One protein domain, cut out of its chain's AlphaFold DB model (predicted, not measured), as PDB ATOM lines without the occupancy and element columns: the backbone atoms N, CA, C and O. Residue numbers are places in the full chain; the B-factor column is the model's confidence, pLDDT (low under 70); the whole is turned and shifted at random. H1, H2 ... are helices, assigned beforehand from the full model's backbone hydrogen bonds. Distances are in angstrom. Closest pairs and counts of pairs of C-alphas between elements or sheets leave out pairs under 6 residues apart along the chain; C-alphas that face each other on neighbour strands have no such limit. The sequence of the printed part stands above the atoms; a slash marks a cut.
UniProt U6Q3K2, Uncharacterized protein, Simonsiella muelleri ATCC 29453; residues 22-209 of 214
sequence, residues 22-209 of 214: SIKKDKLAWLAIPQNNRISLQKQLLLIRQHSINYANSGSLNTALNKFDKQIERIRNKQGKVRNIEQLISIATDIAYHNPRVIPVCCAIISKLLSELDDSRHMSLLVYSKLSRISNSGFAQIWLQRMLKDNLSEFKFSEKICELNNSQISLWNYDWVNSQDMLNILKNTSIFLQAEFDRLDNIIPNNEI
ATOM      1  N   SER A  22     186.954 145.584 203.961       88.75
ATOM      2  CA  SER A  22     188.132 146.345 203.521       88.75
ATOM      3  C   SER A  22     187.777 147.755 203.032       88.75
ATOM      4  O   SER A  22     188.651 148.618 202.921       88.75
ATOM      5  N   ILE A  23     186.496 148.028 202.766       90.81
ATOM      6  CA  ILE A  23     186.008 149.331 202.315       90.81
ATOM      7  C   ILE A  23     185.406 150.085 203.503       90.81
ATOM      8  O   ILE A  23     184.556 149.589 204.241       90.81
ATOM      9  N   LYS A  24     185.814 151.345 203.688       90.19
ATOM     10  CA  LYS A  24     185.201 152.200 204.713       90.19
ATOM     11  C   LYS A  24     183.716 152.414 204.406       90.19
ATOM     12  O   LYS A  24     183.351 152.676 203.260       90.19
ATOM     13  N   LYS A  25     182.877 152.381 205.444       92.88
ATOM     14  CA  LYS A  25     181.414 152.514 205.328       92.88
ATOM     15  C   LYS A  25     180.976 153.749 204.537       92.88
ATOM     16  O   LYS A  25     180.069 153.651 203.721       92.88
ATOM     17  N   ASP A  26     181.645 154.882 204.741       94.31
ATOM     18  CA  ASP A  26     181.343 156.135 204.045       94.31
ATOM     19  C   ASP A  26     181.585 156.020 202.532       94.31
ATOM     20  O   ASP A  26     180.762 156.447 201.728       94.31
ATOM     21  N   LYS A  27     182.677 155.360 202.132       94.94
ATOM     22  CA  LYS A  27     182.983 155.106 200.720       94.94
ATOM     23  C   LYS A  27     181.974 154.149 200.094       94.94
ATOM     24  O   LYS A  27     181.510 154.412 198.991       94.94
ATOM     25  N   LEU A  28     181.619 153.074 200.798       94.19
ATOM     26  CA  LEU A  28     180.629 152.109 200.318       94.19
ATOM     27  C   LEU A  28     179.258 152.767 200.127       94.19
ATOM     28  O   LEU A  28     178.639 152.607 199.080       94.19
ATOM     29  N   ALA A  29     178.809 153.564 201.098       95.06
ATOM     30  CA  ALA A  29     177.549 154.290 200.985       95.06
ATOM     31  C   ALA A  29     177.550 155.288 199.820       95.06
ATOM     32  O   ALA A  29     176.564 155.378 199.095       95.06
ATOM     33  N   TRP A  30     178.666 155.988 199.593       94.88
ATOM     34  CA  TRP A  30     178.791 156.891 198.450       94.88
ATOM     35  C   TRP A  30     178.752 156.152 197.102       94.88
ATOM     36  O   TRP A  30     178.141 156.643 196.154       94.88
ATOM     37  N   LEU A  31     179.343 154.953 197.020       92.50
ATOM     38  CA  LEU A  31     179.281 154.096 195.827       92.50
ATOM     39  C   LEU A  31     177.853 153.645 195.498       92.50
ATOM     40  O   LEU A  31     177.522 153.493 194.324       92.50
ATOM     41  N   ALA A  32     177.006 153.452 196.511       90.38
ATOM     42  CA  ALA A  32     175.609 153.064 196.319       90.38
ATOM     43  C   ALA A  32     174.730 154.207 195.772       90.38
ATOM     44  O   ALA A  32     173.644 153.952 195.251       90.38
ATOM     45  N   ILE A  33     175.174 155.465 195.877       88.25
ATOM     46  CA  ILE A  33     174.430 156.625 195.376       88.25
ATOM     47  C   ILE A  33     174.641 156.748 193.858       88.25
ATOM     48  O   ILE A  33     175.787 156.874 193.416       88.25
ATOM     49  N   PRO A  34     173.568 156.783 193.038       82.12
ATOM     50  CA  PRO A  34     173.691 156.911 191.589       82.12
ATOM     51  C   PRO A  34     174.422 158.197 191.179       82.12
ATOM     52  O   PRO A  34     173.884 159.300 191.281       82.12
ATOM     53  N   GLN A  35     175.633 158.050 190.642       75.56
ATOM     54  CA  GLN A  35     176.479 159.151 190.163       75.56
ATOM     55  C   GLN A  35     176.065 159.609 188.751       75.56
ATOM     56  O   GLN A  35     176.887 159.706 187.840       75.56
ATOM     57  N   ASN A  36     174.763 159.818 188.533       75.88
ATOM     58  CA  ASN A  36     174.213 160.120 187.217       75.88
ATOM     59  C   ASN A  36     174.288 161.623 186.908       75.88
ATOM     60  O   ASN A  36     173.513 162.414 187.443       75.88
ATOM     61  N   ASN A  37     175.146 161.998 185.958       70.75
ATOM     62  CA  ASN A  37     175.310 163.386 185.511       70.75
ATOM     63  C   ASN A  37     174.059 163.977 184.824       70.75
ATOM     64  O   ASN A  37     174.028 165.174 184.560       70.75
ATOM     65  N   ARG A  38     173.024 163.172 184.531       81.19
ATOM     66  CA  ARG A  38     171.754 163.641 183.942       81.19
ATOM     67  C   ARG A  38     170.823 164.322 184.948       81.19
ATOM     68  O   ARG A  38     169.802 164.870 184.541       81.19
ATOM     69  N   ILE A  39     171.119 164.264 186.247       89.88
ATOM     70  CA  ILE A  39     170.309 164.943 187.268       89.88
ATOM     71  C   ILE A  39     170.798 166.380 187.491       89.88
ATOM     72  O   ILE A  39     171.982 166.665 187.321       89.88
ATOM     73  N   SER A  40     169.895 167.280 187.892       93.00
ATOM     74  CA  SER A  40     170.217 168.697 188.114       93.00
ATOM     75  C   SER A  40     171.263 168.900 189.216       93.00
ATOM     76  O   SER A  40     171.315 168.122 190.169       93.00
ATOM     77  N   LEU A  41     172.039 169.989 189.134       95.12
ATOM     78  CA  LEU A  41     173.028 170.373 190.156       95.12
ATOM     79  C   LEU A  41     172.423 170.393 191.564       95.12
ATOM     80  O   LEU A  41     173.009 169.864 192.500       95.12
ATOM     81  N   GLN A  42     171.206 170.925 191.698       95.69
ATOM     82  CA  GLN A  42     170.484 170.952 192.968       95.69
ATOM     83  C   GLN A  42     170.232 169.541 193.511       95.69
ATOM     84  O   GLN A  42     170.469 169.287 194.688       95.69
ATOM     85  N   LYS A  43     169.795 168.599 192.664       94.88
ATOM     86  CA  LYS A  43     169.569 167.211 193.086       94.88
ATOM     87  C   LYS A  43     170.882 166.514 193.446       94.88
ATOM     88  O   LYS A  43     170.914 165.786 194.431       94.88
ATOM     89  N   GLN A  44     171.957 166.760 192.692       95.44
ATOM     90  CA  GLN A  44     173.293 166.248 193.019       95.44
ATOM     91  C   GLN A  44     173.744 166.747 194.395       95.44
ATOM     92  O   GLN A  44     174.111 165.947 195.252       95.44
ATOM     93  N   LEU A  45     173.639 168.053 194.643       96.94
ATOM     94  CA  LEU A  45     174.062 168.654 195.901       96.94
ATOM     95  C   LEU A  45     173.185 168.213 197.088       96.94
ATOM     96  O   LEU A  45     173.703 168.006 198.181       96.94
ATOM     97  N   LEU A  46     171.884 167.970 196.880       97.12
ATOM     98  CA  LEU A  46     171.005 167.365 197.893       97.12
ATOM     99  C   LEU A  46     171.413 165.928 198.251       97.12
ATOM    100  O   LEU A  46     171.357 165.559 199.424       97.12
ATOM    101  N   LEU A  47     171.856 165.121 197.281       96.31
ATOM    102  CA  LEU A  47     172.397 163.785 197.559       96.31
ATOM    103  C   LEU A  47     173.699 163.871 198.367       96.31
ATOM    104  O   LEU A  47     173.875 163.118 199.325       96.31
ATOM    105  N   ILE A  48     174.578 164.822 198.029       97.31
ATOM    106  CA  ILE A  48     175.800 165.097 198.800       97.31
ATOM    107  C   ILE A  48     175.445 165.530 200.227       97.31
ATOM    108  O   ILE A  48     176.037 165.030 201.182       97.31
ATOM    109  N   ARG A  49     174.443 166.399 200.396       97.88
ATOM    110  CA  ARG A  49     173.937 166.811 201.710       97.88
ATOM    111  C   ARG A  49     173.403 165.627 202.516       97.88
ATOM    112  O   ARG A  49     173.716 165.492 203.692       97.88
ATOM    113  N   GLN A  50     172.619 164.738 201.909       97.38
ATOM    114  CA  GLN A  50     172.136 163.551 202.616       97.38
ATOM    115  C   GLN A  50     173.297 162.649 203.059       97.38
ATOM    116  O   GLN A  50     173.281 162.102 204.164       97.38
ATOM    117  N   HIS A  51     174.328 162.520 202.220       97.44
ATOM    118  CA  HIS A  51     175.550 161.803 202.575       97.44
ATOM    119  C   HIS A  51     176.315 162.485 203.715       97.44
ATOM    120  O   HIS A  51     176.809 161.792 204.601       97.44
ATOM    121  N   SER A  52     176.370 163.822 203.745       97.56
ATOM    122  CA  SER A  52     177.046 164.578 204.810       97.56
ATOM    123  C   SER A  52     176.379 164.408 206.174       97.56
ATOM    124  O   SER A  52     177.075 164.352 207.183       97.56
ATOM    125  N   ILE A  53     175.053 164.250 206.205       97.50
ATOM    126  CA  ILE A  53     174.297 163.943 207.428       97.50
ATOM    127  C   ILE A  53     174.648 162.542 207.940       97.50
ATOM    128  O   ILE A  53     174.890 162.355 209.130       97.50
ATOM    129  N   ASN A  54     174.708 161.556 207.043       96.94
ATOM    130  CA  ASN A  54     174.965 160.163 207.414       96.94
ATOM    131  C   ASN A  54     176.445 159.899 207.757       96.94
ATOM    132  O   ASN A  54     176.751 159.042 208.586       96.94
ATOM    133  N   TYR A  55     177.364 160.619 207.109       96.44
ATOM    134  CA  TYR A  55     178.813 160.431 207.199       96.44
ATOM    135  C   TYR A  55     179.532 161.777 207.340       96.44
ATOM    136  O   TYR A  55     180.290 162.202 206.457       96.44
ATOM    137  N   ALA A  56     179.301 162.438 208.474       95.12
ATOM    138  CA  ALA A  56     179.856 163.753 208.764       95.12
ATOM    139  C   ALA A  56     181.396 163.769 208.755       95.12
ATOM    140  O   ALA A  56     182.049 162.832 209.221       95.12
ATOM    141  N   ASN A  57     181.984 164.846 208.224       92.50
ATOM    142  CA  ASN A  57     183.438 165.058 208.103       92.50
ATOM    143  C   ASN A  57     184.209 163.887 207.443       92.50
ATOM    144  O   ASN A  57     185.416 163.709 207.664       92.50
ATOM    145  N   SER A  58     183.521 163.070 206.639       95.19
ATOM    146  CA  SER A  58     184.105 161.911 205.970       95.19
ATOM    147  C   SER A  58     184.967 162.303 204.768       95.19
ATOM    148  O   SER A  58     184.824 163.374 204.177       95.19
ATOM    149  N   GLY A  59     185.889 161.414 204.387       93.62
ATOM    150  CA  GLY A  59     186.715 161.623 203.197       93.62
ATOM    151  C   GLY A  59     185.896 161.538 201.909       93.62
ATOM    152  O   GLY A  59     186.119 162.330 201.000       93.62
ATOM    153  N   SER A  60     184.919 160.626 201.853       95.38
ATOM    154  CA  SER A  60     184.002 160.509 200.710       95.38
ATOM    155  C   SER A  60     183.167 161.772 200.486       95.38
ATOM    156  O   SER A  60     182.973 162.151 199.333       95.38
ATOM    157  N   LEU A  61     182.749 162.467 201.552       97.12
ATOM    158  CA  LEU A  61     182.082 163.767 201.439       97.12
ATOM    159  C   LEU A  61     182.983 164.813 200.769       97.12
ATOM    160  O   LEU A  61     182.547 165.481 199.836       97.12
ATOM    161  N   ASN A  62     184.243 164.926 201.204       95.81
ATOM    162  CA  ASN A  62     185.192 165.872 200.612       95.81
ATOM    163  C   ASN A  62     185.427 165.577 199.123       95.81
ATOM    164  O   ASN A  62     185.376 166.476 198.292       95.81
ATOM    165  N   THR A  63     185.604 164.300 198.767       94.50
ATOM    166  CA  THR A  63     185.742 163.874 197.366       94.50
ATOM    167  C   THR A  63     184.498 164.208 196.538       94.50
ATOM    168  O   THR A  63     184.623 164.662 195.401       94.50
ATOM    169  N   ALA A  64     183.298 164.001 197.089       95.44
ATOM    170  CA  ALA A  64     182.046 164.320 196.410       95.44
ATOM    171  C   ALA A  64     181.902 165.827 196.144       95.44
ATOM    172  O   ALA A  64     181.540 166.219 195.035       95.44
ATOM    173  N   LEU A  65     182.236 166.661 197.135       97.19
ATOM    174  CA  LEU A  65     182.206 168.118 197.012       97.19
ATOM    175  C   LEU A  65     183.268 168.636 196.037       97.19
ATOM    176  O   LEU A  65     182.916 169.429 195.174       97.19
ATOM    177  N   ASN A  66     184.510 168.137 196.076       96.44
ATOM    178  CA  ASN A  66     185.545 168.528 195.105       96.44
ATOM    179  C   ASN A  66     185.118 168.190 193.669       96.44
ATOM    180  O   ASN A  66     185.307 168.982 192.749       96.44
ATOM    181  N   LYS A  67     184.490 167.025 193.453       94.62
ATOM    182  CA  LYS A  67     183.957 166.656 192.132       94.62
ATOM    183  C   LYS A  67     182.837 167.602 191.685       94.62
ATOM    184  O   LYS A  67     182.790 167.957 190.507       94.62
ATOM    185  N   PHE A  68     181.949 167.984 192.604       95.88
ATOM    186  CA  PHE A  68     180.880 168.945 192.341       95.88
ATOM    187  C   PHE A  68     181.439 170.341 192.027       95.88
ATOM    188  O   PHE A  68     181.019 170.960 191.056       95.88
ATOM    189  N   ASP A  69     182.440 170.795 192.775       96.75
ATOM    190  CA  ASP A  69     183.126 172.069 192.557       96.75
ATOM    191  C   ASP A  69     183.772 172.138 191.162       96.75
ATOM    192  O   ASP A  69     183.457 173.033 190.376       96.75
ATOM    193  N   LYS A  70     184.531 171.100 190.771       94.88
ATOM    194  CA  LYS A  70     185.090 170.962 189.409       94.88
ATOM    195  C   LYS A  70     184.006 170.958 188.328       94.88
ATOM    196  O   LYS A  70     184.235 171.366 187.192       94.88
ATOM    197  N   GLN A  71     182.815 170.438 188.623       94.62
ATOM    198  CA  GLN A  71     181.696 170.464 187.682       94.62
ATOM    199  C   GLN A  71     181.117 171.873 187.524       94.62
ATOM    200  O   GLN A  71     180.841 172.265 186.390       94.62
ATOM    201  N   ILE A  72     180.960 172.628 188.617       95.62
ATOM    202  CA  ILE A  72     180.548 174.038 188.572       95.62
ATOM    203  C   ILE A  72     181.561 174.850 187.765       95.62
ATOM    204  O   ILE A  72     181.170 175.540 186.826       95.62
ATOM    205  N   GLU A  73     182.852 174.699 188.050       94.44
ATOM    206  CA  GLU A  73     183.923 175.385 187.324       94.44
ATOM    207  C   GLU A  73     183.881 175.102 185.813       94.44
ATOM    208  O   GLU A  73     183.877 176.025 185.001       94.44
ATOM    209  N   ARG A  74     183.729 173.833 185.410       94.31
ATOM    210  CA  ARG A  74     183.592 173.464 183.988       94.31
ATOM    211  C   ARG A  74     182.374 174.087 183.312       94.31
ATOM    212  O   ARG A  74     182.444 174.378 182.120       94.31
ATOM    213  N   ILE A  75     181.252 174.226 184.020       94.31
ATOM    214  CA  ILE A  75     180.046 174.870 183.479       94.31
ATOM    215  C   ILE A  75     180.325 176.357 183.251       94.31
ATOM    216  O   ILE A  75     180.073 176.846 182.151       94.31
ATOM    217  N   ARG A  76     180.920 177.034 184.239       92.94
ATOM    218  CA  ARG A  76     181.284 178.455 184.168       92.94
ATOM    219  C   ARG A  76     182.280 178.746 183.046       92.94
ATOM    220  O   ARG A  76     182.030 179.614 182.219       92.94
ATOM    221  N   ASN A  77     183.341 177.946 182.930       92.56
ATOM    222  CA  ASN A  77     184.358 178.103 181.879       92.56
ATOM    223  C   ASN A  77     183.788 177.922 180.463       92.56
ATOM    224  O   ASN A  77     184.335 178.446 179.498       92.56
ATOM    225  N   LYS A  78     182.674 177.193 180.328       94.19
ATOM    226  CA  LYS A  78     181.933 177.031 179.068       94.19
ATOM    227  C   LYS A  78     180.812 178.060 178.886       94.19
ATOM    228  O   LYS A  78     179.989 177.881 177.993       94.19
ATOM    229  N   GLN A  79     180.746 179.086 179.739       87.81
ATOM    230  CA  GLN A  79     179.680 180.095 179.771       87.81
ATOM    231  C   GLN A  79     178.276 179.470 179.903       87.81
ATOM    232  O   GLN A  79     177.277 179.981 179.397       87.81
ATOM    233  N   GLY A  80     178.192 178.312 180.563       86.38
ATOM    234  CA  GLY A  80     176.936 177.625 180.821       86.38
ATOM    235  C   GLY A  80     176.179 178.270 181.980       86.38
ATOM    236  O   GLY A  80     176.765 178.651 182.986       86.38
ATOM    237  N   LYS A  81     174.848 178.337 181.874       86.12
ATOM    238  CA  LYS A  81     174.009 178.934 182.921       86.12
ATOM    239  C   LYS A  81     173.812 177.981 184.101       86.12
ATOM    240  O   LYS A  81     173.166 176.936 183.959       86.12
ATOM    241  N   VAL A  82     174.277 178.380 185.283       91.81
ATOM    242  CA  VAL A  82     173.905 177.736 186.549       91.81
ATOM    243  C   VAL A  82     172.506 178.212 186.946       91.81
ATOM    244  O   VAL A  82     172.210 179.403 186.957       91.81
ATOM    245  N   ARG A  83     171.600 177.273 187.231       92.25
ATOM    246  CA  ARG A  83     170.238 177.575 187.701       92.25
ATOM    247  C   ARG A  83     170.145 177.351 189.203       92.25
ATOM    248  O   ARG A  83     170.868 176.512 189.737       92.25
ATOM    249  N   ASN A  84     169.187 178.021 189.841       95.00
ATOM    250  CA  ASN A  84     168.872 177.850 191.261       95.00
ATOM    251  C   ASN A  84     170.074 178.163 192.175       95.00
ATOM    252  O   ASN A  84     170.367 177.423 193.114       95.00
ATOM    253  N   ILE A  85     170.810 179.233 191.851       97.25
ATOM    254  CA  ILE A  85     172.081 179.597 192.492       97.25
ATOM    255  C   ILE A  85     171.899 179.796 194.003       97.25
ATOM    256  O   ILE A  85     172.631 179.201 194.789       97.25
ATOM    257  N   GLU A  86     170.875 180.540 194.423       97.62
ATOM    258  CA  GLU A  86     170.582 180.778 195.843       97.62
ATOM    259  C   GLU A  86     170.304 179.475 196.606       97.62
ATOM    260  O   GLU A  86     170.785 179.285 197.725       97.62
ATOM    261  N   GLN A  87     169.579 178.530 195.992       97.94
ATOM    262  CA  GLN A  87     169.324 177.223 196.599       97.94
ATOM    263  C   GLN A  87     170.617 176.409 196.722       97.94
ATOM    264  O   GLN A  87     170.825 175.749 197.739       97.94
ATOM    265  N   LEU A  88     171.498 176.464 195.719       98.56
ATOM    266  CA  LEU A  88     172.804 175.803 195.774       98.56
ATOM    267  C   LEU A  88     173.682 176.389 196.887       98.56
ATOM    268  O   LEU A  88     174.251 175.622 197.665       98.56
ATOM    269  N   ILE A  89     173.730 177.719 197.016       98.62
ATOM    270  CA  ILE A  89     174.452 178.413 198.094       98.62
ATOM    271  C   ILE A  89     173.900 177.992 199.460       98.62
ATOM    272  O   ILE A  89     174.669 177.638 200.354       98.62
ATOM    273  N   SER A  90     172.573 177.977 199.618       98.38
ATOM    274  CA  SER A  90     171.913 177.577 200.864       98.38
ATOM    275  C   SER A  90     172.280 176.145 201.274       98.38
ATOM    276  O   SER A  90     172.695 175.905 202.409       98.38
ATOM    277  N   ILE A  91     172.233 175.198 200.329       98.62
ATOM    278  CA  ILE A  91     172.601 173.799 200.584       98.62
ATOM    279  C   ILE A  91     174.097 173.669 200.914       98.62
ATOM    280  O   ILE A  91     174.445 172.975 201.868       98.62
ATOM    281  N   ALA A  92     174.986 174.326 200.161       98.62
ATOM    282  CA  ALA A  92     176.428 174.280 200.411       98.62
ATOM    283  C   ALA A  92     176.789 174.863 201.788       98.62
ATOM    284  O   ALA A  92     177.600 174.287 202.514       98.62
ATOM    285  N   THR A  93     176.127 175.952 202.180       98.12
ATOM    286  CA  THR A  93     176.290 176.585 203.496       98.12
ATOM    287  C   THR A  93     175.834 175.658 204.619       98.12
ATOM    288  O   THR A  93     176.510 175.541 205.638       98.12
ATOM    289  N   ASP A  94     174.713 174.956 204.437       97.81
ATOM    290  CA  ASP A  94     174.227 173.979 205.412       97.81
ATOM    291  C   ASP A  94     175.184 172.786 205.570       97.81
ATOM    292  O   ASP A  94     175.434 172.336 206.691       97.81
ATOM    293  N   ILE A  95     175.780 172.310 204.469       98.25
ATOM    294  CA  ILE A  95     176.815 171.269 204.515       98.25
ATOM    295  C   ILE A  95     178.022 171.762 205.319       98.25
ATOM    296  O   ILE A  95     178.444 171.058 206.239       98.25
ATOM    297  N   ALA A  96     178.537 172.959 205.014       97.06
ATOM    298  CA  ALA A  96     179.674 173.566 205.708       97.06
ATOM    299  C   ALA A  96     179.414 173.743 207.211       97.06
ATOM    300  O   ALA A  96     180.268 173.408 208.030       97.06
ATOM    301  N   TYR A  97     178.210 174.199 207.572       95.75
ATOM    302  CA  TYR A  97     177.806 174.429 208.960       95.75
ATOM    303  C   TYR A  97     177.910 173.166 209.826       95.75
ATOM    304  O   TYR A  97     178.373 173.226 210.962       95.75
ATOM    305  N   HIS A  98     177.520 172.011 209.282       95.44
ATOM    306  CA  HIS A  98     177.548 170.738 210.008       95.44
ATOM    307  C   HIS A  98     178.864 169.962 209.839       95.44
ATOM    308  O   HIS A  98     179.071 168.947 210.505       95.44
ATOM    309  N   ASN A  99     179.758 170.402 208.947       95.62
ATOM    310  CA  ASN A  99     180.961 169.659 208.576       95.62
ATOM    311  C   ASN A  99     182.180 170.588 208.456       95.62
ATOM    312  O   ASN A  99     182.587 170.920 207.339       95.62
ATOM    313  N   PRO A 100     182.827 170.959 209.578       93.50
ATOM    314  CA  PRO A 100     183.968 171.873 209.565       93.50
ATOM    315  C   PRO A 100     185.101 171.459 208.620       93.50
ATOM    316  O   PRO A 100     185.763 172.308 208.029       93.50
ATOM    317  N   ARG A 101     185.297 170.148 208.420       93.31
ATOM    318  CA  ARG A 101     186.333 169.619 207.525       93.31
ATOM    319  C   ARG A 101     186.168 170.068 206.070       93.31
ATOM    320  O   ARG A 101     187.168 170.177 205.372       93.31
ATOM    321  N   VAL A 102     184.934 170.275 205.606       96.12
ATOM    322  CA  VAL A 102     184.635 170.590 204.194       96.12
ATOM    323  C   VAL A 102     184.282 172.058 203.972       96.12
ATOM    324  O   VAL A 102     183.889 172.432 202.872       96.12
ATOM    325  N   ILE A 103     184.465 172.909 204.986       96.25
ATOM    326  CA  ILE A 103     184.342 174.364 204.845       96.25
ATOM    327  C   ILE A 103     185.138 174.908 203.644       96.25
ATOM    328  O   ILE A 103     184.532 175.654 202.879       96.25
ATOM    329  N   PRO A 104     186.413 174.525 203.402       96.56
ATOM    330  CA  PRO A 104     187.195 175.081 202.295       96.56
ATOM    331  C   PRO A 104     186.526 174.868 200.935       96.56
ATOM    332  O   PRO A 104     186.267 175.819 200.201       96.56
ATOM    333  N   VAL A 105     186.162 173.617 200.630       97.75
ATOM    334  CA  VAL A 105     185.503 173.275 199.364       97.75
ATOM    335  C   VAL A 105     184.109 173.891 199.265       97.75
ATOM    336  O   VAL A 105     183.714 174.348 198.197       97.75
ATOM    337  N   CYS A 106     183.358 173.967 200.367       98.12
ATOM    338  CA  CYS A 106     182.067 174.649 200.365       98.12
ATOM    339  C   CYS A 106     182.215 176.150 200.083       98.12
ATOM    340  O   CYS A 106     181.436 176.677 199.295       98.12
ATOM    341  N   CYS A 107     183.208 176.826 200.663       97.75
ATOM    342  CA  CYS A 107     183.511 178.224 200.360       97.75
ATOM    343  C   CYS A 107     183.916 178.408 198.894       97.75
ATOM    344  O   CYS A 107     183.446 179.353 198.270       97.75
ATOM    345  N   ALA A 108     184.683 177.482 198.311       97.94
ATOM    346  CA  ALA A 108     185.027 177.533 196.890       97.94
ATOM    347  C   ALA A 108     183.819 177.350 195.959       97.94
ATOM    348  O   ALA A 108     183.665 178.077 194.976       97.94
ATOM    349  N   ILE A 109     182.906 176.438 196.301       98.38
ATOM    350  CA  ILE A 109     181.634 176.292 195.584       98.38
ATOM    351  C   ILE A 109     180.822 177.586 195.703       98.38
ATOM    352  O   ILE A 109     180.312 178.092 194.706       98.38
ATOM    353  N   ILE A 110     180.698 178.138 196.915       98.50
ATOM    354  CA  ILE A 110     179.910 179.348 197.168       98.50
ATOM    355  C   ILE A 110     180.513 180.555 196.442       98.50
ATOM    356  O   ILE A 110     179.752 181.277 195.809       98.50
ATOM    357  N   SER A 111     181.836 180.751 196.436       97.62
ATOM    358  CA  SER A 111     182.469 181.864 195.711       97.62
ATOM    359  C   SER A 111     182.153 181.822 194.216       97.62
ATOM    360  O   SER A 111     181.788 182.837 193.629       97.62
ATOM    361  N   LYS A 112     182.217 180.625 193.610       97.25
ATOM    362  CA  LYS A 112     181.875 180.410 192.196       97.25
ATOM    363  C   LYS A 112     180.391 180.641 191.912       97.25
ATOM    364  O   LYS A 112     180.037 181.010 190.803       97.25
ATOM    365  N   LEU A 113     179.511 180.379 192.877       97.75
ATOM    366  CA  LEU A 113     178.072 180.613 192.744       97.75
ATOM    367  C   LEU A 113     177.717 182.092 192.932       97.75
ATOM    368  O   LEU A 113     176.901 182.617 192.181       97.75
ATOM    369  N   LEU A 114     178.339 182.771 193.898       96.81
ATOM    370  CA  LEU A 114     178.152 184.202 194.142       96.81
ATOM    371  C   LEU A 114     178.594 185.039 192.937       96.81
ATOM    372  O   LEU A 114     177.923 186.015 192.623       96.81
ATOM    373  N   SER A 115     179.658 184.637 192.232       94.69
ATOM    374  CA  SER A 115     180.113 185.326 191.015       94.69
ATOM    375  C   SER A 115     179.139 185.239 189.832       94.69
ATOM    376  O   SER A 115     179.338 185.927 188.840       94.69
ATOM    377  N   GLU A 116     178.118 184.379 189.906       94.44
ATOM    378  CA  GLU A 116     177.088 184.222 188.866       94.44
ATOM    379  C   GLU A 116     175.790 184.986 189.195       94.44
ATOM    380  O   GLU A 116     174.811 184.883 188.455       94.44
ATOM    381  N   LEU A 117     175.747 185.704 190.323       93.75
ATOM    382  CA  LEU A 117     174.631 186.569 190.707       93.75
ATOM    383  C   LEU A 117     174.905 188.014 190.284       93.75
ATOM    384  O   LEU A 117     176.027 188.492 190.428       93.75
ATOM    385  N   ASP A 118     173.859 188.728 189.860       90.94
ATOM    386  CA  ASP A 118     173.946 190.166 189.567       90.94
ATOM    387  C   ASP A 118     174.231 190.989 190.842       90.94
ATOM    388  O   ASP A 118     175.021 191.930 190.818       90.94
ATOM    389  N   ASP A 119     173.615 190.609 191.970       92.69
ATOM    390  CA  ASP A 119     173.903 191.146 193.307       92.69
ATOM    391  C   ASP A 119     174.112 189.997 194.301       92.69
ATOM    392  O   ASP A 119     173.196 189.242 194.639       92.69
ATOM    393  N   SER A 120     175.347 189.864 194.781       94.38
ATOM    394  CA  SER A 120     175.760 188.813 195.709       94.38
ATOM    395  C   SER A 120     175.758 189.262 197.176       94.38
ATOM    396  O   SER A 120     175.958 188.424 198.064       94.38
ATOM    397  N   ARG A 121     175.497 190.548 197.473       94.00
ATOM    398  CA  ARG A 121     175.623 191.123 198.827       94.00
ATOM    399  C   ARG A 121     174.684 190.451 199.825       94.00
ATOM    400  O   ARG A 121     175.123 189.989 200.879       94.00
ATOM    401  N   HIS A 122     173.400 190.344 199.480       94.75
ATOM    402  CA  HIS A 122     172.396 189.734 200.356       94.75
ATOM    403  C   HIS A 122     172.747 188.278 200.698       94.75
ATOM    404  O   HIS A 122     172.755 187.889 201.868       94.75
ATOM    405  N   MET A 123     173.109 187.489 199.684       96.31
ATOM    406  CA  MET A 123     173.500 186.093 199.877       96.31
ATOM    407  C   MET A 123     174.782 185.968 200.703       96.31
ATOM    408  O   MET A 123     174.844 185.128 201.600       96.31
ATOM    409  N   SER A 124     175.770 186.831 200.471       96.69
ATOM    410  CA  SER A 124     177.025 186.857 201.230       96.69
ATOM    411  C   SER A 124     176.787 187.116 202.719       96.69
ATOM    412  O   SER A 124     177.322 186.398 203.565       96.69
ATOM    413  N   LEU A 125     175.908 188.070 203.053       96.06
ATOM    414  CA  LEU A 125     175.496 188.358 204.431       96.06
ATOM    415  C   LEU A 125     174.802 187.162 205.092       96.06
ATOM    416  O   LEU A 125     175.099 186.839 206.244       96.06
ATOM    417  N   LEU A 126     173.915 186.466 204.374       96.56
ATOM    418  CA  LEU A 126     173.259 185.262 204.892       96.56
ATOM    419  C   LEU A 126     174.273 184.148 205.183       96.56
ATOM    420  O   LEU A 126     174.262 183.598 206.288       96.56
ATOM    421  N   VAL A 127     175.178 183.860 204.242       96.88
ATOM    422  CA  VAL A 127     176.235 182.847 204.407       96.88
ATOM    423  C   VAL A 127     177.124 183.188 205.601       96.88
ATOM    424  O   VAL A 127     177.306 182.360 206.498       96.88
ATOM    425  N   TYR A 128     177.610 184.428 205.663       96.06
ATOM    426  CA  TYR A 128     178.416 184.925 206.770       96.06
ATOM    427  C   TYR A 128     177.680 184.799 208.110       96.06
ATOM    428  O   TYR A 128     178.219 184.244 209.069       96.06
ATOM    429  N   SER A 129     176.422 185.244 208.188       93.62
ATOM    430  CA  SER A 129     175.634 185.203 209.427       93.62
ATOM    431  C   SER A 129     175.396 183.775 209.925       93.62
ATOM    432  O   SER A 129     175.293 183.544 211.130       93.62
ATOM    433  N   LYS A 130     175.325 182.804 209.008       94.12
ATOM    434  CA  LYS A 130     175.128 181.393 209.331       94.12
ATOM    435  C   LYS A 130     176.422 180.744 209.814       94.12
ATOM    436  O   LYS A 130     176.403 180.069 210.842       94.12
ATOM    437  N   LEU A 131     177.528 180.945 209.096       92.81
ATOM    438  CA  LEU A 131     178.808 180.289 209.382       92.81
ATOM    439  C   LEU A 131     179.579 180.944 210.543       92.81
ATOM    440  O   LEU A 131     180.260 180.245 211.289       92.81
ATOM    441  N   SER A 132     179.415 182.249 210.775       88.75
ATOM    442  CA  SER A 132     180.009 182.943 211.935       88.75
ATOM    443  C   SER A 132     179.473 182.438 213.280       88.75
ATOM    444  O   SER A 132     180.193 182.453 214.276       88.75
ATOM    445  N   ARG A 133     178.233 181.923 213.306       84.69
ATOM    446  CA  ARG A 133     177.579 181.353 214.501       84.69
ATOM    447  C   ARG A 133     178.083 179.962 214.895       84.69
ATOM    448  O   ARG A 133     177.620 179.424 215.899       84.69
ATOM    449  N   ILE A 134     178.965 179.345 214.108       85.44
ATOM    450  CA  ILE A 134     179.558 178.049 214.458       85.44
ATOM    451  C   ILE A 134     180.426 178.236 215.714       85.44
ATOM    452  O   ILE A 134     181.180 179.203 215.828       85.44
ATOM    453  N   SER A 135     180.327 177.326 216.682       70.94
ATOM    454  CA  SER A 135     181.232 177.334 217.834       70.94
ATOM    455  C   SER A 135     182.655 177.000 217.383       70.94
ATOM    456  O   SER A 135     182.854 176.126 216.543       70.94
ATOM    457  N   ASN A 136     183.658 177.691 217.933       74.88
ATOM    458  CA  ASN A 136     185.047 177.590 217.463       74.88
ATOM    459  C   ASN A 136     185.173 177.859 215.948       74.88
ATOM    460  O   ASN A 136     185.880 177.149 215.232       74.88
ATOM    461  N   SER A 137     184.474 178.889 215.453       82.00
ATOM    462  CA  SER A 137     184.417 179.251 214.031       82.00
ATOM    463  C   SER A 137     185.713 179.817 213.456       82.00
ATOM    464  O   SER A 137     185.691 180.225 212.305       82.00
ATOM    465  N   GLY A 138     186.839 179.813 214.172       90.69
ATOM    466  CA  GLY A 138     188.110 180.368 213.694       90.69
ATOM    467  C   GLY A 138     188.482 179.925 212.281       90.69
ATOM    468  O   GLY A 138     188.652 180.739 211.378       90.69
ATOM    469  N   PHE A 139     188.459 178.612 212.044       91.94
ATOM    470  CA  PHE A 139     188.702 178.055 210.713       91.94
ATOM    471  C   PHE A 139     187.660 178.501 209.672       91.94
ATOM    472  O   PHE A 139     188.010 178.788 208.531       91.94
ATOM    473  N   ALA A 140     186.386 178.606 210.060       93.62
ATOM    474  CA  ALA A 140     185.329 179.115 209.188       93.62
ATOM    475  C   ALA A 140     185.527 180.598 208.848       93.62
ATOM    476  O   ALA A 140     185.302 181.000 207.713       93.62
ATOM    477  N   GLN A 141     185.970 181.400 209.816       94.50
ATOM    478  CA  GLN A 141     186.203 182.829 209.660       94.50
ATOM    479  C   GLN A 141     187.352 183.119 208.697       94.50
ATOM    480  O   GLN A 141     187.224 184.036 207.897       94.50
ATOM    481  N   ILE A 142     188.409 182.303 208.706       94.44
ATOM    482  CA  ILE A 142     189.505 182.396 207.729       94.44
ATOM    483  C   ILE A 142     188.966 182.209 206.306       94.44
ATOM    484  O   ILE A 142     189.210 183.031 205.427       94.44
ATOM    485  N   TRP A 143     188.175 181.157 206.078       95.56
ATOM    486  CA  TRP A 143     187.613 180.880 204.753       95.56
ATOM    487  C   TRP A 143     186.530 181.877 204.335       95.56
ATOM    488  O   TRP A 143     186.436 182.215 203.157       95.56
ATOM    489  N   LEU A 144     185.749 182.403 205.282       95.56
ATOM    490  CA  LEU A 144     184.829 183.511 205.028       95.56
ATOM    491  C   LEU A 144     185.586 184.785 204.635       95.56
ATOM    492  O   LEU A 144     185.191 185.425 203.668       95.56
ATOM    493  N   GLN A 145     186.669 185.134 205.334       94.75
ATOM    494  CA  GLN A 145     187.511 186.282 204.991       94.75
ATOM    495  C   GLN A 145     188.112 186.118 203.592       94.75
ATOM    496  O   GLN A 145     188.058 187.044 202.787       94.75
ATOM    497  N   ARG A 146     188.624 184.923 203.276       94.88
ATOM    498  CA  ARG A 146     189.165 184.592 201.954       94.88
ATOM    499  C   ARG A 146     188.119 184.718 200.841       94.88
ATOM    500  O   ARG A 146     188.435 185.250 199.781       94.88
ATOM    501  N   MET A 147     186.902 184.228 201.074       95.31
ATOM    502  CA  MET A 147     185.793 184.258 200.111       95.31
ATOM    503  C   MET A 147     185.194 185.663 199.930       95.31
ATOM    504  O   MET A 147     184.719 185.989 198.848       95.31
ATOM    505  N   LEU A 148     185.187 186.483 200.985       94.31
ATOM    506  CA  LEU A 148     184.536 187.800 201.032       94.31
ATOM    507  C   LEU A 148     185.543 188.959 200.959       94.31
ATOM    508  O   LEU A 148     185.251 190.061 201.426       94.31
ATOM    509  N   LYS A 149     186.726 188.704 200.388       91.88
ATOM    510  CA  LYS A 149     187.872 189.622 200.349       91.88
ATOM    511  C   LYS A 149     187.517 191.034 199.859       91.88
ATOM    512  O   LYS A 149     187.966 192.009 200.455       91.88
ATOM    513  N   ASP A 150     186.698 191.169 198.823       89.00
ATOM    514  CA  ASP A 150     186.407 192.496 198.257       89.00
ATOM    515  C   ASP A 150     185.425 193.338 199.089       89.00
ATOM    516  O   ASP A 150     185.322 194.544 198.884       89.00
ATOM    517  N   ASN A 151     184.726 192.737 200.058       88.19
ATOM    518  CA  ASN A 151     183.719 193.420 200.878       88.19
ATOM    519  C   ASN A 151     184.009 193.288 202.383       88.19
ATOM    520  O   ASN A 151     183.091 193.290 203.200       88.19
ATOM    521  N   LEU A 152     185.284 193.168 202.778       88.94
ATOM    522  CA  LEU A 152     185.675 192.916 204.174       88.94
ATOM    523  C   LEU A 152     185.162 193.955 205.175       88.94
ATOM    524  O   LEU A 152     184.933 193.607 206.330       88.94
ATOM    525  N   SER A 153     184.953 195.204 204.755       87.88
ATOM    526  CA  SER A 153     184.412 196.265 205.613       87.88
ATOM    527  C   SER A 153     182.978 195.993 206.091       87.88
ATOM    528  O   SER A 153     182.571 196.531 207.121       87.88
ATOM    529  N   GLU A 154     182.225 195.140 205.389       89.25
ATOM    530  CA  GLU A 154     180.862 194.742 205.761       89.25
ATOM    531  C   GLU A 154     180.835 193.619 206.820       89.25
ATOM    532  O   GLU A 154     179.788 193.349 207.417       89.25
ATOM    533  N   PHE A 155     181.975 192.973 207.099       91.50
ATOM    534  CA  PHE A 155     182.065 191.775 207.940       91.50
ATOM    535  C   PHE A 155     183.002 191.975 209.140       91.50
ATOM    536  O   PHE A 155     183.949 192.755 209.104       91.50
ATOM    537  N   LYS A 156     182.745 191.258 210.242       90.75
ATOM    538  CA  LYS A 156     183.545 191.346 211.476       90.75
ATOM    539  C   LYS A 156     184.070 189.977 211.886       90.75
ATOM    540  O   LYS A 156     183.325 189.138 212.382       90.75
ATOM    541  N   PHE A 157     185.369 189.772 211.741       91.12
ATOM    542  CA  PHE A 157     186.025 188.530 212.136       91.12
ATOM    543  C   PHE A 157     186.631 188.687 213.532       91.12
ATOM    544  O   PHE A 157     187.301 189.676 213.806       91.12
ATOM    545  N   SER A 158     186.350 187.735 214.420       89.88
ATOM    546  CA  SER A 158     186.890 187.669 215.784       89.88
ATOM    547  C   SER A 158     188.135 186.787 215.891       89.88
ATOM    548  O   SER A 158     188.759 186.731 216.946       89.88
ATOM    549  N   GLU A 159     188.434 185.998 214.860       91.12
ATOM    550  CA  GLU A 159     189.627 185.158 214.821       91.12
ATOM    551  C   GLU A 159     190.876 186.020 214.618       91.12
ATOM    552  O   GLU A 159     190.940 186.817 213.683       91.12
ATOM    553  N   LYS A 160     191.893 185.825 215.465       90.50
ATOM    554  CA  LYS A 160     193.079 186.694 215.514       90.50
ATOM    555  C   LYS A 160     193.799 186.761 214.174       90.50
ATOM    556  O   LYS A 160     194.202 187.831 213.739       90.50
ATOM    557  N   ILE A 161     193.931 185.630 213.482       91.00
ATOM    558  CA  ILE A 161     194.613 185.613 212.183       91.00
ATOM    559  C   ILE A 161     193.906 186.488 211.137       91.00
ATOM    560  O   ILE A 161     194.575 187.037 210.270       91.00
ATOM    561  N   CYS A 162     192.587 186.681 211.253       91.38
ATOM    562  CA  CYS A 162     191.838 187.547 210.350       91.38
ATOM    563  C   CYS A 162     192.114 189.039 210.609       91.38
ATOM    564  O   CYS A 162     191.993 189.848 209.689       91.38
ATOM    565  N   GLU A 163     192.516 189.424 211.824       89.62
ATOM    566  CA  GLU A 163     192.860 190.815 212.166       89.62
ATOM    567  C   GLU A 163     194.155 191.284 211.481       89.62
ATOM    568  O   GLU A 163     194.343 192.486 211.271       89.62
ATOM    569  N   LEU A 164     195.013 190.348 211.054       88.75
ATOM    570  CA  LEU A 164     196.284 190.650 210.390       88.75
ATOM    571  C   LEU A 164     196.142 191.413 209.069       88.75
ATOM    572  O   LEU A 164     197.098 192.057 208.647       88.75
ATOM    573  N   ASN A 165     194.961 191.392 208.442       82.56
ATOM    574  CA  ASN A 165     194.691 192.188 207.242       82.56
ATOM    575  C   ASN A 165     194.745 193.702 207.509       82.56
ATOM    576  O   ASN A 165     195.030 194.476 206.607       82.56
ATOM    577  N   ASN A 166     194.454 194.141 208.737       78.50
ATOM    578  CA  ASN A 166     194.345 195.567 209.069       78.50
ATOM    579  C   ASN A 166     195.280 195.994 210.206       78.50
ATOM    580  O   ASN A 166     195.311 197.171 210.568       78.50
ATOM    581  N   SER A 167     195.979 195.063 210.854       79.06
ATOM    582  CA  SER A 167     196.737 195.351 212.073       79.06
ATOM    583  C   SER A 167     197.923 194.412 212.249       79.06
ATOM    584  O   SER A 167     197.842 193.217 211.994       79.06
ATOM    585  N   GLN A 168     199.030 194.957 212.751       78.38
ATOM    586  CA  GLN A 168     200.177 194.165 213.186       78.38
ATOM    587  C   GLN A 168     199.911 193.674 214.611       78.38
ATOM    588  O   GLN A 168     200.155 194.393 215.581       78.38
ATOM    589  N   ILE A 169     199.357 192.467 214.733       85.94
ATOM    590  CA  ILE A 169     199.129 191.809 216.023       85.94
ATOM    591  C   ILE A 169     200.102 190.645 216.214       85.94
ATOM    592  O   ILE A 169     200.510 189.992 215.254       85.94
ATOM    593  N   SER A 170     200.441 190.332 217.466       83.38
ATOM    594  CA  SER A 170     201.156 189.088 217.760       83.38
ATOM    595  C   SER A 170     200.170 187.920 217.815       83.38
ATOM    596  O   SER A 170     199.287 187.888 218.676       83.38
ATOM    597  N   LEU A 171     200.325 186.946 216.914       86.75
ATOM    598  CA  LEU A 171     199.527 185.715 216.948       86.75
ATOM    599  C   LEU A 171     199.967 184.764 218.062       86.75
ATOM    600  O   LEU A 171     199.135 184.083 218.663       86.75
ATOM    601  N   TRP A 172     201.275 184.687 218.309       87.31
ATOM    602  CA  TRP A 172     201.880 183.651 219.138       87.31
ATOM    603  C   TRP A 172     202.472 184.234 220.414       87.31
ATOM    604  O   TRP A 172     203.065 185.310 220.413       87.31
ATOM    605  N   ASN A 173     202.355 183.479 221.504       89.38
ATOM    606  CA  ASN A 173     203.125 183.756 222.707       89.38
ATOM    607  C   ASN A 173     204.539 183.178 222.532       89.38
ATOM    608  O   ASN A 173     204.710 181.963 222.391       89.38
ATOM    609  N   TYR A 174     205.536 184.059 222.548       90.81
ATOM    610  CA  TYR A 174     206.959 183.714 222.507       90.81
ATOM    611  C   TYR A 174     207.698 184.166 223.778       90.81
ATOM    612  O   TYR A 174     208.917 184.308 223.756       90.81
ATOM    613  N   ASP A 175     206.990 184.346 224.899       92.00
ATOM    614  CA  ASP A 175     207.567 184.802 226.180       92.00
ATOM    615  C   ASP A 175     208.596 183.811 226.750       92.00
ATOM    616  O   ASP A 175     209.437 184.168 227.567       92.00
ATOM    617  N   TRP A 176     208.542 182.554 226.306       93.38
ATOM    618  CA  TRP A 176     209.461 181.485 226.698       93.38
ATOM    619  C   TRP A 176     210.757 181.444 225.866       93.38
ATOM    620  O   TRP A 176     211.655 180.656 226.166       93.38
ATOM    621  N   VAL A 177     210.866 182.246 224.800       93.31
ATOM    622  CA  VAL A 177     212.035 182.252 223.912       93.31
ATOM    623  C   VAL A 177     213.108 183.178 224.484       93.31
ATOM    624  O   VAL A 177     212.964 184.393 224.469       93.31
ATOM    625  N   ASN A 178     214.224 182.605 224.939       93.62
ATOM    626  CA  ASN A 178     215.317 183.371 225.560       93.62
ATOM    627  C   ASN A 178     216.336 183.946 224.556       93.62
ATOM    628  O   ASN A 178     217.157 184.783 224.920       93.62
ATOM    629  N   SER A 179     216.335 183.475 223.304       96.06
ATOM    630  CA  SER A 179     217.273 183.943 222.275       96.06
ATOM    631  C   SER A 179     216.757 185.215 221.607       96.06
ATOM    632  O   SER A 179     215.711 185.199 220.952       96.06
ATOM    633  N   GLN A 180     217.523 186.302 221.722       93.69
ATOM    634  CA  GLN A 180     217.174 187.580 221.102       93.69
ATOM    635  C   GLN A 180     217.167 187.496 219.569       93.69
ATOM    636  O   GLN A 180     216.283 188.069 218.934       93.69
ATOM    637  N   ASP A 181     218.090 186.737 218.975       95.12
ATOM    638  CA  ASP A 181     218.145 186.539 217.523       95.12
ATOM    639  C   ASP A 181     216.889 185.820 217.016       95.12
ATOM    640  O   ASP A 181     216.280 186.235 216.029       95.12
ATOM    641  N   MET A 182     216.440 184.788 217.738       93.50
ATOM    642  CA  MET A 182     215.209 184.069 217.404       93.50
ATOM    643  C   MET A 182     213.973 184.959 217.560       93.50
ATOM    644  O   MET A 182     213.113 184.972 216.680       93.50
ATOM    645  N   LEU A 183     213.892 185.743 218.641       91.81
ATOM    646  CA  LEU A 183     212.810 186.711 218.848       91.81
ATOM    647  C   LEU A 183     212.754 187.756 217.730       91.81
ATOM    648  O   LEU A 183     211.663 188.109 217.284       91.81
ATOM    649  N   ASN A 184     213.908 188.235 217.262       91.62
ATOM    650  CA  ASN A 184     213.980 189.180 216.152       91.62
ATOM    651  C   ASN A 184     213.432 188.558 214.860       91.62
ATOM    652  O   ASN A 184     212.649 189.201 214.165       91.62
ATOM    653  N   ILE A 185     213.771 187.299 214.559       92.56
ATOM    654  CA  ILE A 185     213.222 186.583 213.394       92.56
ATOM    655  C   ILE A 185     211.702 186.430 213.518       92.56
ATOM    656  O   ILE A 185     210.980 186.770 212.582       92.56
ATOM    657  N   LEU A 186     211.203 185.967 214.668       88.75
ATOM    658  CA  LEU A 186     209.768 185.739 214.887       88.75
ATOM    659  C   LEU A 186     208.940 187.025 214.769       88.75
ATOM    660  O   LEU A 186     207.844 186.986 214.220       88.75
ATOM    661  N   LYS A 187     209.461 188.159 215.254       85.50
ATOM    662  CA  LYS A 187     208.778 189.462 215.186       85.50
ATOM    663  C   LYS A 187     208.803 190.083 213.791       85.50
ATOM    664  O   LYS A 187     207.858 190.770 213.426       85.50
ATOM    665  N   ASN A 188     209.879 189.863 213.034       88.00
ATOM    666  CA  ASN A 188     210.078 190.500 211.730       88.00
ATOM    667  C   ASN A 188     209.594 189.644 210.551       88.00
ATOM    668  O   ASN A 188     209.489 190.143 209.432       88.00
ATOM    669  N   THR A 189     209.310 188.357 210.771       89.56
ATOM    670  CA  THR A 189     208.755 187.483 209.732       89.56
ATOM    671  C   THR A 189     207.263 187.749 209.591       89.56
ATOM    672  O   THR A 189     206.477 187.392 210.468       89.56
ATOM    673  N   SER A 190     206.861 188.354 208.470       87.69
ATOM    674  CA  SER A 190     205.440 188.572 208.202       87.69
ATOM    675  C   SER A 190     204.721 187.243 207.978       87.69
ATOM    676  O   SER A 190     205.138 186.426 207.158       87.69
ATOM    677  N   ILE A 191     203.621 187.051 208.698       88.00
ATOM    678  CA  ILE A 191     202.759 185.866 208.598       88.00
ATOM    679  C   ILE A 191     201.734 186.058 207.481       88.00
ATOM    680  O   ILE A 191     201.399 185.124 206.757       88.00
ATOM    681  N   PHE A 192     201.238 187.287 207.350       89.44
ATOM    682  CA  PHE A 192     200.245 187.678 206.367       89.44
ATOM    683  C   PHE A 192     200.897 188.586 205.330       89.44
ATOM    684  O   PHE A 192     201.451 189.642 205.648       89.44
ATOM    685  N   LEU A 193     200.871 188.157 204.075       91.12
ATOM    686  CA  LEU A 193     201.454 188.899 202.967       91.12
ATOM    687  C   LEU A 193     200.337 189.652 202.243       91.12
ATOM    688  O   LEU A 193     199.693 189.086 201.364       91.12
ATOM    689  N   GLN A 194     200.128 190.927 202.596       89.88
ATOM    690  CA  GLN A 194     199.071 191.765 202.004       89.88
ATOM    691  C   GLN A 194     199.127 191.756 200.472       89.88
ATOM    692  O   GLN A 194     198.114 191.546 199.821       89.88
ATOM    693  N   ALA A 195     200.325 191.878 199.893       92.12
ATOM    694  CA  ALA A 195     200.503 191.877 198.443       92.12
ATOM    695  C   ALA A 195     200.073 190.559 197.772       92.12
ATOM    696  O   ALA A 195     199.595 190.587 196.643       92.12
ATOM    697  N   GLU A 196     200.239 189.411 198.440       92.81
ATOM    698  CA  GLU A 196     199.741 188.131 197.919       92.81
ATOM    699  C   GLU A 196     198.228 188.036 198.091       92.81
ATOM    700  O   GLU A 196     197.542 187.638 197.158       92.81
ATOM    701  N   PHE A 197     197.700 188.469 199.241       92.00
ATOM    702  CA  PHE A 197     196.260 188.509 199.478       92.00
ATOM    703  C   PHE A 197     195.547 189.376 198.437       92.00
ATOM    704  O   PHE A 197     194.596 188.910 197.816       92.00
ATOM    705  N   ASP A 198     196.045 190.585 198.175       91.25
ATOM    706  CA  ASP A 198     195.480 191.545 197.221       91.25
ATOM    707  C   ASP A 198     195.394 190.988 195.793       91.25
ATOM    708  O   ASP A 198     194.429 191.288 195.088       91.25
ATOM    709  N   ARG A 199     196.346 190.134 195.392       93.44
ATOM    710  CA  ARG A 199     196.373 189.466 194.076       93.44
ATOM    711  C   ARG A 199     195.346 188.345 193.930       93.44
ATOM    712  O   ARG A 199     195.078 187.937 192.801       93.44
ATOM    713  N   LEU A 200     194.805 187.819 195.028       93.38
ATOM    714  CA  LEU A 200     193.809 186.751 194.975       93.38
ATOM    715  C   LEU A 200     192.478 187.278 194.430       93.38
ATOM    716  O   LEU A 200     191.996 188.332 194.854       93.38
ATOM    717  N   ASP A 201     191.865 186.502 193.538       93.06
ATOM    718  CA  ASP A 201     190.485 186.692 193.080       93.06
ATOM    719  C   ASP A 201     189.499 186.314 194.205       93.06
ATOM    720  O   ASP A 201     189.793 185.455 195.041       93.06
ATOM    721  N   ASN A 202     188.309 186.911 194.213       89.69
ATOM    722  CA  ASN A 202     187.180 186.495 195.052       89.69
ATOM    723  C   ASN A 202     186.776 185.044 194.804       89.69
ATOM    724  O   ASN A 202     186.294 184.360 195.709       89.69
ATOM    725  N   ILE A 203     186.943 184.572 193.570       95.50
ATOM    726  CA  ILE A 203     186.672 183.186 193.218       95.50
ATOM    727  C   ILE A 203     187.826 182.326 193.728       95.50
ATOM    728  O   ILE A 203     188.965 182.473 193.294       95.50
ATOM    729  N   ILE A 204     187.524 181.393 194.629       96.44
ATOM    730  CA  ILE A 204     188.508 180.435 195.132       96.44
ATOM    731  C   ILE A 204     188.678 179.317 194.083       96.44
ATOM    732  O   ILE A 204     187.707 178.593 193.794       96.44
ATOM    733  N   PRO A 205     189.878 179.168 193.496       95.12
ATOM    734  CA  PRO A 205     190.156 178.140 192.506       95.12
ATOM    735  C   PRO A 205     190.282 176.756 193.155       95.12
ATOM    736  O   PRO A 205     190.548 176.609 194.349       95.12
ATOM    737  N   ASN A 206     190.089 175.716 192.347       93.50
ATOM    738  CA  ASN A 206     190.104 174.327 192.800       93.50
ATOM    739  C   ASN A 206     191.444 173.905 193.424       93.50
ATOM    740  O   ASN A 206     191.453 173.227 194.452       93.50
ATOM    741  N   ASN A 207     192.557 174.373 192.865       92.50
ATOM    742  CA  ASN A 207     193.911 174.080 193.337       92.50
ATOM    743  C   ASN A 207     194.261 174.709 194.701       92.50
ATOM    744  O   ASN A 207     195.200 174.253 195.348       92.50
ATOM    745  N   GLU A 208     193.518 175.721 195.166       93.38
ATOM    746  CA  GLU A 208     193.722 176.326 196.492       93.38
ATOM    747  C   GLU A 208     193.222 175.403 197.616       93.38
ATOM    748  O   GLU A 208     193.745 175.425 198.729       93.38
ATOM    749  N   ILE A 209     192.218 174.563 197.326       92.31
ATOM    750  CA  ILE A 209     191.526 173.726 198.320       92.31
ATOM    751  C   ILE A 209     191.692 172.221 198.100       92.31
ATOM    752  O   ILE A 209     191.549 171.449 199.052       92.31
TER     753      ILE A 209
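AT A GLANCE: This is residues 22 to 209 of the 214 residues of an uncharacterized protein of Simonsiella muelleri ATCC 29453 (UniProt U6Q3K2). Six helices, H2 to H7, make an up-and-down bundle of three helical hairpins set side by side, with H2, H4 and H6 in one layer and H3, H5 and H7 in the other. H1 lies beyond the H2 and H3 end; past H7, residues 164 to 179 lead out to H10 at the far end of an arm, and the return through H11 brings H12 onto H3 and H5. The printed part has 188 residues, with twelve named helices, H1 to H12 in order, and no named strand: all helix. It is only just compact, close to loose, with a radius of gyration of the C-alphas of 19.0 A and spans of 62 by 47 by 29 A.

HOW THE PARTS SIT: Start at H1, residues 25 to 32, which touches H3, residues 59 to 77, through 59 to 60 alone; the closest C-alphas, Lys 27 and Ser 60, are 5.5 A apart. H2, residues 41 to 54, forms a hairpin with H3, at a shallow tilt of 14 degrees, opposite ways, closest at C-alphas 52 and 61, 6.1 A. Next find the hairpin of H4, residues 85 to 98, and H5, residues 100 to 114, closest at C-alphas 96 and 103, 4.8 A. H5 touches H3 the same way at 13 degrees, a shallow tilt, with C-alphas 69 and 109 closest at 5.4 A. H6, residues 121 to 131, and H7, residues 138 to 147, form a hairpin but only just touch, with 3 pairs of C-alphas within 8 A, closest at 131 and 140, 6.6 A. H8, residues 149 to 154, is near H6, and H9, residues 160 to 163, touches H7, with C-alphas 142 and 162 closest at 6.2 A. H10, residues 180 to 188, and H11, residues 194 to 199, touch no helix; H12, residues 206 to 209, touches H5, with C-alphas 104 and 209 closest at 6.0 A. Every O i to N i+4 pair is within hydrogen-bond range in H1, H2, H3, H4, H6, H7 and H10, against 9 of 11 in H5, 1 of 2 in H11 and 0 of 2 in H8, which has 1 of 3 O i to N i+3 pairs; H9 and H12 are too short for an i+4 pair.

IN THESE COORDINATES: Find C-alpha 25 at (181.414, 152.514, 205.328), where H1 begins. H3 runs 27.0 A from C-alpha 59 to 77, H5 20.6 A, H4 20.4 A and H2 20.1 A. H10 begins at C-alpha 180, (217.174, 187.580, 221.102), and H12 ends at C-alpha 209, (191.526, 173.726, 198.320).

THE WHOLE: The C-alphas of Arg 38 and Asn 178, the two farthest apart, are 63.4 A from each other. The printed part has no cut, and the link from H9 to H10 is long, with 16 residues. The mean pLDDT of the printed part is 92.6, and no printed residue is under 70.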